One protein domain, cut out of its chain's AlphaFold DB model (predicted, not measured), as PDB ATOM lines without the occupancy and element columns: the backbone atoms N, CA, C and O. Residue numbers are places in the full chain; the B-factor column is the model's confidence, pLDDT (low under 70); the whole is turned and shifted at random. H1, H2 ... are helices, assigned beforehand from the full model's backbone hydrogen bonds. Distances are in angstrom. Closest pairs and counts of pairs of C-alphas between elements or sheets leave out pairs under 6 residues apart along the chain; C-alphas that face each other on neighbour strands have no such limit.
ATOM      1  N   ILE A   2      10.398 -10.726 -47.684       83.50
ATOM      2  CA  ILE A   2       9.026 -11.238 -47.427       83.50
ATOM      3  C   ILE A   2       8.526 -12.223 -48.501       83.50
ATOM      4  O   ILE A   2       8.056 -13.303 -48.173       83.50
ATOM      5  N   ARG A   3       8.689 -11.884 -49.788       84.94
ATOM      6  CA  ARG A   3       8.245 -12.719 -50.920       84.94
ATOM      7  C   ARG A   3       9.033 -14.023 -51.124       84.94
ATOM      8  O   ARG A   3       8.537 -14.894 -51.817       84.94
ATOM      9  N   GLY A   4      10.242 -14.147 -50.576       78.50
ATOM     10  CA  GLY A   4      11.139 -15.285 -50.841       78.50
ATOM     11  C   GLY A   4      11.513 -16.103 -49.604       78.50
ATOM     12  O   GLY A   4      12.185 -17.120 -49.723       78.50
ATOM     13  N   ARG A   5      11.093 -15.677 -48.407       80.06
ATOM     14  CA  ARG A   5      11.534 -16.271 -47.137       80.06
ATOM     15  C   ARG A   5      11.205 -17.763 -47.008       80.06
ATOM     16  O   ARG A   5      12.018 -18.528 -46.507       80.06
ATOM     17  N   LYS A   6      10.009 -18.178 -47.432       79.38
ATOM     18  CA  LYS A   6       9.514 -19.562 -47.291       79.38
ATOM     19  C   LYS A   6       9.758 -20.423 -48.542       79.38
ATOM     20  O   LYS A   6       9.079 -21.428 -48.729       79.38
ATOM     21  N   GLY A   7      10.717 -20.037 -49.386       74.25
ATOM     22  CA  GLY A   7      11.004 -20.706 -50.658       74.25
ATOM     23  C   GLY A   7      10.062 -20.280 -51.786       74.25
ATOM     24  O   GLY A   7       9.478 -19.198 -51.740       74.25
ATOM     25  N   ASP A   8       9.909 -21.147 -52.789       67.62
ATOM     26  CA  ASP A   8       9.320 -20.814 -54.100       67.62
ATOM     27  C   ASP A   8       7.832 -20.431 -54.076       67.62
ATOM     28  O   ASP A   8       7.313 -19.896 -55.056       67.62
ATOM     29  N   ARG A   9       7.115 -20.694 -52.976       74.12
ATOM     30  CA  ARG A   9       5.681 -20.394 -52.848       74.12
ATOM     31  C   ARG A   9       5.418 -19.442 -51.679       74.12
ATOM     32  O   ARG A   9       5.198 -19.904 -50.556       74.12
ATOM     33  N   PRO A  10       5.415 -18.117 -51.908       77.31
ATOM     34  CA  PRO A  10       5.036 -17.162 -50.876       77.31
ATOM     35  C   PRO A  10       3.579 -17.359 -50.458       77.31
ATOM     36  O   PRO A  10       2.686 -17.533 -51.288       77.31
ATOM     37  N   ASN A  11       3.327 -17.306 -49.151       83.81
ATOM     38  CA  ASN A  11       1.971 -17.421 -48.631       83.81
ATOM     39  C   ASN A  11       1.160 -16.136 -48.927       83.81
ATOM     40  O   ASN A  11       1.721 -15.051 -49.106       83.81
ATOM     41  N   GLN A  12      -0.173 -16.232 -48.955       86.81
ATOM     42  CA  GLN A  12      -1.032 -15.099 -49.325       86.81
ATOM     43  C   GLN A  12      -0.911 -13.903 -48.360       86.81
ATOM     44  O   GLN A  12      -1.076 -12.754 -48.777       86.81
ATOM     45  N   ALA A  13      -0.620 -14.142 -47.077       86.62
ATOM     46  CA  ALA A  13      -0.423 -13.079 -46.095       86.62
ATOM     47  C   ALA A  13       0.880 -12.301 -46.356       86.62
ATOM     48  O   ALA A  13       0.861 -11.070 -46.321       86.62
ATOM     49  N   ASP A  14       1.966 -12.995 -46.704       86.81
ATOM     50  CA  ASP A  14       3.261 -12.402 -47.064       86.81
ATOM     51  C   ASP A  14       3.127 -11.545 -48.332       86.81
ATOM     52  O   ASP A  14       3.622 -10.419 -48.379       86.81
ATOM     53  N   LEU A  15       2.390 -12.026 -49.342       89.25
ATOM     54  CA  LEU A  15       2.110 -11.260 -50.565       89.25
ATOM     55  C   LEU A  15       1.298  -9.992 -50.280       89.25
ATOM     56  O   LEU A  15       1.638  -8.917 -50.774       89.25
ATOM     57  N   LYS A  16       0.250 -10.095 -49.451       91.06
ATOM     58  CA  LYS A  16      -0.556  -8.936 -49.029       91.06
ATOM     59  C   LYS A  16       0.276  -7.923 -48.241       91.06
ATOM     60  O   LYS A  16       0.061  -6.721 -48.395       91.06
ATOM     61  N   LEU A  17       1.197  -8.390 -47.398       89.69
ATOM     62  CA  LEU A  17       2.096  -7.528 -46.633       89.69
ATOM     63  C   LEU A  17       3.113  -6.825 -47.540       89.69
ATOM     64  O   LEU A  17       3.287  -5.616 -47.421       89.69
ATOM     65  N   ALA A  18       3.739  -7.558 -48.462       91.06
ATOM     66  CA  ALA A  18       4.686  -6.996 -49.422       91.06
ATOM     67  C   ALA A  18       4.023  -5.936 -50.311       91.06
ATOM     68  O   ALA A  18       4.546  -4.832 -50.427       91.06
ATOM     69  N   LYS A  19       2.836  -6.239 -50.856       91.56
ATOM     70  CA  LYS A  19       2.058  -5.283 -51.653       91.56
ATOM     71  C   LYS A  19       1.701  -4.033 -50.851       91.56
ATOM     72  O   LYS A  19       1.855  -2.928 -51.344       91.56
ATOM     73  N   PHE A  20       1.299  -4.193 -49.590       92.69
ATOM     74  CA  PHE A  20       1.050  -3.046 -48.719       92.69
ATOM     75  C   PHE A  20       2.285  -2.146 -48.560       92.69
ATOM     76  O   PHE A  20       2.142  -0.930 -48.618       92.69
ATOM     77  N   LEU A  21       3.474  -2.717 -48.347       91.31
ATOM     78  CA  LEU A  21       4.697  -1.923 -48.197       91.31
ATOM     79  C   LEU A  21       5.066  -1.191 -49.496       91.31
ATOM     80  O   LEU A  21       5.501  -0.047 -49.428       91.31
ATOM     81  N   GLU A  22       4.846  -1.807 -50.661       91.00
ATOM     82  CA  GLU A  22       5.014  -1.154 -51.969       91.00
ATOM     83  C   GLU A  22       4.020  -0.000 -52.158       91.00
ATOM     84  O   GLU A  22       4.429   1.125 -52.438       91.00
ATOM     85  N   ASP A  23       2.730  -0.245 -51.913       91.44
ATOM     86  CA  ASP A  23       1.679   0.775 -52.001       91.44
ATOM     87  C   ASP A  23       1.940   1.929 -51.013       91.44
ATOM     88  O   ASP A  23       1.659   3.095 -51.302       91.44
ATOM     89  N   PHE A  24       2.503   1.626 -49.839       91.88
ATOM     90  CA  PHE A  24       2.844   2.622 -48.828       91.88
ATOM     91  C   PHE A  24       3.948   3.580 -49.295       91.88
ATOM     92  O   PHE A  24       3.890   4.763 -48.953       91.88
ATOM     93  N   LEU A  25       4.914   3.119 -50.099       87.69
ATOM     94  CA  LEU A  25       5.963   3.989 -50.648       87.69
ATOM     95  C   LEU A  25       5.384   5.093 -51.541       87.69
ATOM     96  O   LEU A  25       5.903   6.208 -51.533       87.69
ATOM     97  N   ILE A  26       4.296   4.798 -52.257       90.25
ATOM     98  CA  ILE A  26       3.635   5.730 -53.178       90.25
ATOM     99  C   ILE A  26       2.606   6.585 -52.435       90.25
ATOM    100  O   ILE A  26       2.601   7.809 -52.543       90.25
ATOM    101  N   HIS A  27       1.717   5.949 -51.671       88.50
ATOM    102  CA  HIS A  27       0.523   6.609 -51.143       88.50
ATOM    103  C   HIS A  27       0.660   7.094 -49.701       88.50
ATOM    104  O   HIS A  27      -0.193   7.856 -49.251       88.50
ATOM    105  N   ARG A  28       1.675   6.630 -48.956       87.00
ATOM    106  CA  ARG A  28       1.895   6.944 -47.527       87.00
ATOM    107  C   ARG A  28       0.664   6.707 -46.637       87.00
ATOM    108  O   ARG A  28       0.505   7.332 -45.593       87.00
ATOM    109  N   LYS A  29      -0.218   5.781 -47.030       83.94
ATOM    110  CA  LYS A  29      -1.463   5.461 -46.313       83.94
ATOM    111  C   LYS A  29      -1.385   4.096 -45.639       83.94
ATOM    112  O   LYS A  29      -1.120   3.082 -46.279       83.94
ATOM    113  N   ALA A  30      -1.677   4.070 -44.341       84.56
ATOM    114  CA  ALA A  30      -1.779   2.849 -43.550       84.56
ATOM    115  C   ALA A  30      -3.216   2.658 -43.040       84.56
ATOM    116  O   ALA A  30      -3.698   3.390 -42.176       84.56
ATOM    117  N   ASN A  31      -3.892   1.642 -43.580       79.06
ATOM    118  CA  ASN A  31      -5.341   1.463 -43.421       79.06
ATOM    119  C   ASN A  31      -5.743   0.716 -42.137       79.06
ATOM    120  O   ASN A  31      -6.921   0.661 -41.811       79.06
ATOM    121  N   SER A  32      -4.793   0.118 -41.412       86.44
ATOM    122  CA  SER A  32      -5.074  -0.624 -40.177       86.44
ATOM    123  C   SER A  32      -4.091  -0.270 -39.068       86.44
ATOM    124  O   SER A  32      -2.952   0.109 -39.341       86.44
ATOM    125  N   HIS A  33      -4.517  -0.430 -37.812       87.56
ATOM    126  CA  HIS A  33      -3.677  -0.155 -36.643       87.56
ATOM    127  C   HIS A  33      -2.363  -0.956 -36.678       87.56
ATOM    128  O   HIS A  33      -1.287  -0.379 -36.570       87.56
ATOM    129  N   LYS A  34      -2.433  -2.261 -36.987       87.94
ATOM    130  CA  LYS A  34      -1.248  -3.123 -37.159       87.94
ATOM    131  C   LYS A  34      -0.278  -2.602 -38.231       87.94
ATOM    132  O   LYS A  34       0.931  -2.664 -38.047       87.94
ATOM    133  N   ARG A  35      -0.794  -2.076 -39.350       90.38
ATOM    134  CA  ARG A  35       0.026  -1.497 -40.430       90.38
ATOM    135  C   ARG A  35       0.654  -0.163 -40.027       90.38
ATOM    136  O   ARG A  35       1.798   0.078 -40.386       90.38
ATOM    137  N   LYS A  36      -0.070   0.671 -39.271       90.75
ATOM    138  CA  LYS A  36       0.459   1.925 -38.711       90.75
ATOM    139  C   LYS A  36       1.622   1.656 -37.753       90.75
ATOM    140  O   LYS A  36       2.663   2.278 -37.908       90.75
ATOM    141  N   LEU A  37       1.470   0.685 -36.847       90.69
ATOM    142  CA  LEU A  37       2.538   0.268 -35.928       90.69
ATOM    143  C   LEU A  37       3.778  -0.235 -36.676       90.69
ATOM    144  O   LEU A  37       4.888   0.204 -36.389       90.69
ATOM    145  N   LEU A  38       3.589  -1.095 -37.685       92.00
ATOM    146  CA  LEU A  38       4.692  -1.579 -38.521       92.00
ATOM    147  C   LEU A  38       5.441  -0.430 -39.207       92.00
ATOM    148  O   LEU A  38       6.666  -0.417 -39.224       92.00
ATOM    149  N   VAL A  39       4.711   0.529 -39.779       93.00
ATOM    150  CA  VAL A  39       5.312   1.702 -40.425       93.00
ATOM    151  C   VAL A  39       6.094   2.536 -39.414       93.00
ATOM    152  O   VAL A  39       7.250   2.849 -39.684       93.00
ATOM    153  N   SER A  40       5.521   2.841 -38.242       92.12
ATOM    154  CA  SER A  40       6.231   3.622 -37.219       92.12
ATOM    155  C   SER A  40       7.490   2.916 -36.725       92.12
ATOM    156  O   SER A  40       8.508   3.551 -36.470       92.12
ATOM    157  N   GLU A  41       7.448   1.587 -36.632       93.69
ATOM    158  CA  GLU A  41       8.601   0.780 -36.248       93.69
ATOM    159  C   GLU A  41       9.699   0.819 -37.319       93.69
ATOM    160  O   GLU A  41      10.866   1.025 -36.991       93.69
ATOM    161  N   ILE A  42       9.339   0.716 -38.603       93.56
ATOM    162  CA  ILE A  42      10.284   0.880 -39.720       93.56
ATOM    163  C   ILE A  42      10.900   2.286 -39.714       93.56
ATOM    164  O   ILE A  42      12.108   2.426 -39.892       93.56
ATOM    165  N   GLU A  43      10.103   3.329 -39.489       92.88
ATOM    166  CA  GLU A  43      10.599   4.708 -39.407       92.88
ATOM    167  C   GLU A  43      11.566   4.898 -38.231       92.88
ATOM    168  O   GLU A  43      12.617   5.522 -38.393       92.88
ATOM    169  N   ASN A  44      11.265   4.311 -37.071       93.44
ATOM    170  CA  ASN A  44      12.165   4.317 -35.917       93.44
ATOM    171  C   ASN A  44      13.467   3.556 -36.200       93.44
ATOM    172  O   ASN A  44      14.543   4.037 -35.843       93.44
ATOM    173  N   LEU A  45      13.400   2.416 -36.893       94.31
ATOM    174  CA  LEU A  45      14.589   1.676 -37.322       94.31
ATOM    175  C   LEU A  45      15.455   2.497 -38.275       94.31
ATOM    176  O   LEU A  45      16.673   2.516 -38.116       94.31
ATOM    177  N   ILE A  46      14.850   3.210 -39.230       93.00
ATOM    178  CA  ILE A  46      15.578   4.094 -40.151       93.00
ATOM    179  C   ILE A  46      16.289   5.206 -39.374       93.00
ATOM    180  O   ILE A  46      17.480   5.422 -39.591       93.00
ATOM    181  N   LYS A  47      15.599   5.868 -38.435       94.31
ATOM    182  CA  LYS A  47      16.197   6.915 -37.587       94.31
ATOM    183  C   LYS A  47      17.365   6.375 -36.762       94.31
ATOM    184  O   LYS A  47      18.455   6.938 -36.793       94.31
ATOM    185  N   THR A  48      17.163   5.245 -36.088       94.12
ATOM    186  CA  THR A  48      18.201   4.597 -35.269       94.12
ATOM    187  C   THR A  48      19.399   4.194 -36.130       94.12
ATOM    188  O   THR A  48      20.550   4.414 -35.767       94.12
ATOM    189  N   ARG A  49      19.141   3.668 -37.331       93.12
ATOM    190  CA  ARG A  49      20.182   3.303 -38.292       93.12
ATOM    191  C   ARG A  49      20.984   4.507 -38.788       93.12
ATOM    192  O   ARG A  49      22.177   4.347 -39.035       93.12
ATOM    193  N   GLN A  50      20.357   5.668 -38.970       92.31
ATOM    194  CA  GLN A  50      21.037   6.903 -39.382       92.31
ATOM    195  C   GLN A  50      21.944   7.466 -38.282       92.31
ATOM    196  O   GLN A  50      22.965   8.068 -38.595       92.31
ATOM    197  N   GLN A  51      21.594   7.246 -37.015       93.44
ATOM    198  CA  GLN A  51      22.394   7.657 -35.855       93.44
ATOM    199  C   GLN A  51      23.534   6.680 -35.529       93.44
ATOM    200  O   GLN A  51      24.436   7.012 -34.765       93.44
ATOM    201  N   LEU A  52      23.495   5.468 -36.089       93.69
ATOM    202  CA  LEU A  52      24.524   4.461 -35.874       93.69
ATOM    203  C   LEU A  52      25.817   4.847 -36.604       93.69
ATOM    204  O   LEU A  52      25.866   4.861 -37.837       93.69
ATOM    205  N   ASN A  53      26.879   5.068 -35.832       94.12
ATOM    206  CA  ASN A  53      28.222   5.259 -36.366       94.12
ATOM    207  C   ASN A  53      28.772   3.927 -36.874       94.12
ATOM    208  O   ASN A  53      28.944   2.977 -36.112       94.12
ATOM    209  N   LEU A  54      29.033   3.873 -38.174       94.88
ATOM    210  CA  LEU A  54      29.663   2.729 -38.811       94.88
ATOM    211  C   LEU A  54      31.185   2.852 -38.723       94.88
ATOM    212  O   LEU A  54      31.742   3.941 -38.845       94.88
ATOM    213  N   THR A  55      31.838   1.718 -38.512       93.38
ATOM    214  CA  THR A  55      33.285   1.594 -38.303       93.38
ATOM    215  C   THR A  55      34.062   1.453 -39.609       93.38
ATOM    216  O   THR A  55      35.266   1.701 -39.640       93.38
ATOM    217  N   GLY A  56      33.392   1.032 -40.685       91.31
ATOM    218  CA  GLY A  56      34.022   0.666 -41.951       91.31
ATOM    219  C   GLY A  56      34.531  -0.766 -42.015       91.31
ATOM    220  O   GLY A  56      35.078  -1.169 -43.042       91.31
ATOM    221  N   ILE A  57      34.342  -1.542 -40.946       91.00
ATOM    222  CA  ILE A  57      34.592  -2.980 -40.927       91.00
ATOM    223  C   ILE A  57      33.267  -3.671 -41.283       91.00
ATOM    224  O   ILE A  57      32.354  -3.686 -40.454       91.00
ATOM    225  N   PRO A  58      33.123  -4.276 -42.483       91.19
ATOM    226  CA  PRO A  58      31.825  -4.767 -42.949       91.19
ATOM    227  C   PRO A  58      31.176  -5.811 -42.035       91.19
ATOM    228  O   PRO A  58      29.954  -5.856 -41.932       91.19
ATOM    229  N   GLU A  59      31.980  -6.652 -41.381       89.06
ATOM    230  CA  GLU A  59      31.508  -7.669 -40.431       89.06
ATOM    231  C   GLU A  59      30.853  -7.031 -39.198       89.06
ATOM    232  O   GLU A  59      29.719  -7.376 -38.851       89.06
ATOM    233  N   ASP A  60      31.539  -6.076 -38.569       91.12
ATOM    234  CA  ASP A  60      31.083  -5.413 -37.345       91.12
ATOM    235  C   ASP A  60      29.892  -4.495 -37.624       91.12
ATOM    236  O   ASP A  60      28.901  -4.490 -36.885       91.12
ATOM    237  N   ASP A  61      29.942  -3.780 -38.745       92.31
ATOM    238  CA  ASP A  61      28.868  -2.903 -39.198       92.31
ATOM    239  C   ASP A  61      27.611  -3.701 -39.554       92.31
ATOM    240  O   ASP A  61      26.501  -3.325 -39.171       92.31
ATOM    241  N   TRP A  62      27.761  -4.850 -40.217       90.69
ATOM    242  CA  TRP A  62      26.649  -5.761 -40.473       90.69
ATOM    243  C   TRP A  62      26.015  -6.272 -39.185       90.69
ATOM    244  O   TRP A  62      24.791  -6.253 -39.058       90.69
ATOM    245  N   LEU A  63      26.825  -6.722 -38.221       91.12
ATOM    246  CA  LEU A  63      26.317  -7.201 -36.935       91.12
ATOM    247  C   LEU A  63      25.584  -6.091 -36.178       91.12
ATOM    248  O   LEU A  63      24.514  -6.343 -35.622       91.12
ATOM    249  N   SER A  64      26.120  -4.872 -36.201       93.06
ATOM    250  CA  SER A  64      25.519  -3.704 -35.553       93.06
ATOM    251  C   SER A  64      24.172  -3.344 -36.180       93.06
ATOM    252  O   SER A  64      23.183  -3.199 -35.466       93.06
ATOM    253  N   VAL A  65      24.087  -3.303 -37.513       93.06
ATOM    254  CA  VAL A  65      22.826  -3.046 -38.227       93.06
ATOM    255  C   VAL A  65      21.827  -4.183 -38.032       93.06
ATOM    256  O   VAL A  65      20.641  -3.925 -37.835       93.06
ATOM    257  N   ARG A  66      22.279  -5.443 -38.047       92.56
ATOM    258  CA  ARG A  66      21.408  -6.605 -37.824       92.56
ATOM    259  C   ARG A  66      20.758  -6.538 -36.445       92.56
ATOM    260  O   ARG A  66      19.559  -6.773 -36.347       92.56
ATOM    261  N   ARG A  67      21.519  -6.195 -35.399       93.12
ATOM    262  CA  ARG A  67      21.015  -6.085 -34.017       93.12
ATOM    263  C   ARG A  67      19.865  -5.087 -33.867       93.12
ATOM    264  O   ARG A  67      19.007  -5.321 -33.026       93.12
ATOM    265  N   LEU A  68      19.768  -4.060 -34.716       93.88
ATOM    266  CA  LEU A  68      18.633  -3.125 -34.693       93.88
ATOM    267  C   LEU A  68      17.280  -3.835 -34.880       93.88
ATOM    268  O   LEU A  68      16.275  -3.406 -34.328       93.88
ATOM    269  N   PHE A  69      17.252  -4.948 -35.619       93.69
ATOM    270  CA  PHE A  69      16.037  -5.729 -35.872       93.69
ATOM    271  C   PHE A  69      15.693  -6.723 -34.747       93.69
ATOM    272  O   PHE A  69      14.635  -7.349 -34.791       93.69
ATOM    273  N   GLN A  70      16.576  -6.911 -33.760       90.56
ATOM    274  CA  GLN A  70      16.426  -7.940 -32.725       90.56
ATOM    275  C   GLN A  70      15.238  -7.661 -31.794       90.56
ATOM    276  O   GLN A  70      14.502  -8.577 -31.431       90.56
ATOM    277  N   GLU A  71      15.039  -6.394 -31.432       83.81
ATOM    278  CA  GLU A  71      13.992  -5.958 -30.498       83.81
ATOM    279  C   GLU A  71      12.693  -5.543 -31.200       83.81
ATOM    280  O   GLU A  71      11.740  -5.118 -30.549       83.81
ATOM    281  N   SER A  72      12.617  -5.683 -32.530       88.69
ATOM    282  CA  SER A  72      11.408  -5.331 -33.275       88.69
ATOM    283  C   SER A  72      10.221  -6.172 -32.813       88.69
ATOM    284  O   SER A  72      10.312  -7.385 -32.729       88.69
ATOM    285  N   THR A  73       9.080  -5.553 -32.549       87.50
ATOM    286  CA  THR A  73       7.810  -6.194 -32.190       87.50
ATOM    287  C   THR A  73       7.149  -6.899 -33.376       87.50
ATOM    288  O   THR A  73       6.482  -7.917 -33.192       87.50
ATOM    289  N   SER A  74       7.359  -6.411 -34.600       89.44
ATOM    290  CA  SER A  74       6.866  -7.055 -35.818       89.44
ATOM    291  C   SER A  74       7.600  -8.358 -36.137       89.44
ATOM    292  O   SER A  74       8.809  -8.366 -36.383       89.44
ATOM    293  N   ASP A  75       6.841  -9.448 -36.294       89.06
ATOM    294  CA  ASP A  75       7.364 -10.745 -36.746       89.06
ATOM    295  C   ASP A  75       8.148 -10.629 -38.057       89.06
ATOM    296  O   ASP A  75       9.167 -11.285 -38.247       89.06
ATOM    297  N   CYS A  76       7.692  -9.775 -38.979       89.06
ATOM    298  CA  CYS A  76       8.360  -9.575 -40.261       89.06
ATOM    299  C   CYS A  76       9.784  -9.029 -40.089       89.06
ATOM    300  O   CYS A  76      10.671  -9.406 -40.849       89.06
ATOM    301  N   LEU A  77       9.996  -8.143 -39.117       92.06
ATOM    302  CA  LEU A  77      11.293  -7.526 -38.854       92.06
ATOM    303  C   LEU A  77      12.192  -8.464 -38.039       92.06
ATOM    304  O   LEU A  77      13.349  -8.653 -38.412       92.06
ATOM    305  N   LYS A  78      11.642  -9.169 -37.038       92.19
ATOM    306  CA  LYS A  78      12.363 -10.245 -36.329       92.19
ATOM    307  C   LYS A  78      12.866 -11.329 -37.281       92.19
ATOM    308  O   LYS A  78      13.987 -11.810 -37.159       92.19
ATOM    309  N   ASN A  79      12.059 -11.694 -38.273       91.12
ATOM    310  CA  ASN A  79      12.449 -12.677 -39.281       91.12
ATOM    311  C   ASN A  79      13.662 -12.225 -40.114       91.12
ATOM    312  O   ASN A  79      14.477 -13.062 -40.491       91.12
ATOM    313  N   ILE A  80      13.823 -10.918 -40.363       91.50
ATOM    314  CA  ILE A  80      15.023 -10.388 -41.025       91.50
ATOM    315  C   ILE A  80      16.252 -10.618 -40.143       91.50
ATOM    316  O   ILE A  80      17.272 -11.072 -40.657       91.50
ATOM    317  N   TYR A  81      16.154 -10.355 -38.835       92.19
ATOM    318  CA  TYR A  81      17.234 -10.620 -37.880       92.19
ATOM    319  C   TYR A  81      17.661 -12.097 -37.890       92.19
ATOM    320  O   TYR A  81      18.850 -12.391 -38.057       92.19
ATOM    321  N   GLU A  82      16.694 -13.010 -37.757       90.25
ATOM    322  CA  GLU A  82      16.949 -14.454 -37.700       90.25
ATOM    323  C   GLU A  82      17.554 -14.981 -38.999       90.25
ATOM    324  O   GLU A  82      18.581 -15.662 -38.992       90.25
ATOM    325  N   ASP A  83      16.970 -14.626 -40.142       88.00
ATOM    326  CA  ASP A  83      17.414 -15.164 -41.423       88.00
ATOM    327  C   ASP A  83      18.784 -14.590 -41.830       88.00
ATOM    328  O   ASP A  83      19.633 -15.303 -42.373       88.00
ATOM    329  N   ALA A  84      19.051 -13.318 -41.507       87.44
ATOM    330  CA  ALA A  84      20.338 -12.669 -41.759       87.44
ATOM    331  C   ALA A  84      21.502 -13.320 -40.991       87.44
ATOM    332  O   ALA A  84      22.666 -13.126 -41.356       87.44
ATOM    333  N   ARG A  85      21.230 -14.120 -39.950       83.81
ATOM    334  CA  ARG A  85      22.245 -14.919 -39.244       83.81
ATOM    335  C   ARG A  85      22.878 -15.986 -40.136       83.81
ATOM    336  O   ARG A  85      24.044 -16.325 -39.939       83.81
ATOM    337  N   TYR A  86      22.128 -16.510 -41.103       77.75
ATOM    338  CA  TYR A  86      22.579 -17.610 -41.956       77.75
ATOM    339  C   TYR A  86      23.380 -17.144 -43.177       77.75
ATOM    340  O   TYR A  86      23.985 -17.972 -43.861       77.75
ATOM    341  N   LEU A  87      23.453 -15.833 -43.428       76.19
ATOM    342  CA  LEU A  87      24.294 -15.269 -44.479       76.19
ATOM    343  C   LEU A  87      25.771 -15.346 -44.068       76.19
ATOM    344  O   LEU A  87      26.298 -14.486 -43.367       76.19
TER     345      LEU A  87
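AT A GLANCE: This is residues 2 to 87 of the 199 residues of the protein "ATP-binding domain-containing protein" of Parapusillimonas sp. SGNA-6 (UniProt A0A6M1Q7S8). Four helices form a loose, open frame: H1 and the long H2 make a corner, and the shorter H3 and H4 fold back as an offset hairpin. The 86 printed residues hold H1, H2, H3 and H4 in that order, with no named strand: all helix. The whole is only just compact, close to loose, with a radius of gyration of the C-alphas of 14.3 A and spans of 38 by 29 by 22 A.

HOW THE PARTS SIT: H1, residues 12 to 27, is near H2, residues 33 to 51. H3, residues 58 to 67, is close to but not clearly touching H2; their closest C-alphas, Arg 49 and Val 65, are 6.9 A apart. H4, residues 75 to 84, only just touches H3, with 3 pairs of C-alphas within 8 A, the closest being Arg 66 and Tyr 81 at 5.8 A; this hairpin has a shallow tilt of 24 degrees, opposite ways. H4 is near H2; H1 is apart from H3 and H4. Every O i to N i+4 pair is within hydrogen-bond range in H2 and H3, against 11 of 12 in H1 and 5 of 6 in H4.

IN THESE COORDINATES: H1 begins at C-alpha 12 (-1.032, -15.099, -49.325) and spans 21.8 A; H2 spans 27.2 A. H4 ends at C-alpha 84 (20.338, -12.669, -41.759).

THE WHOLE: The C-alphas farthest apart, Asn 31 and Ile 57, are 40.3 A apart. The printed part has no cut, no link between helices is long, and residue 8 has pLDDT under 70.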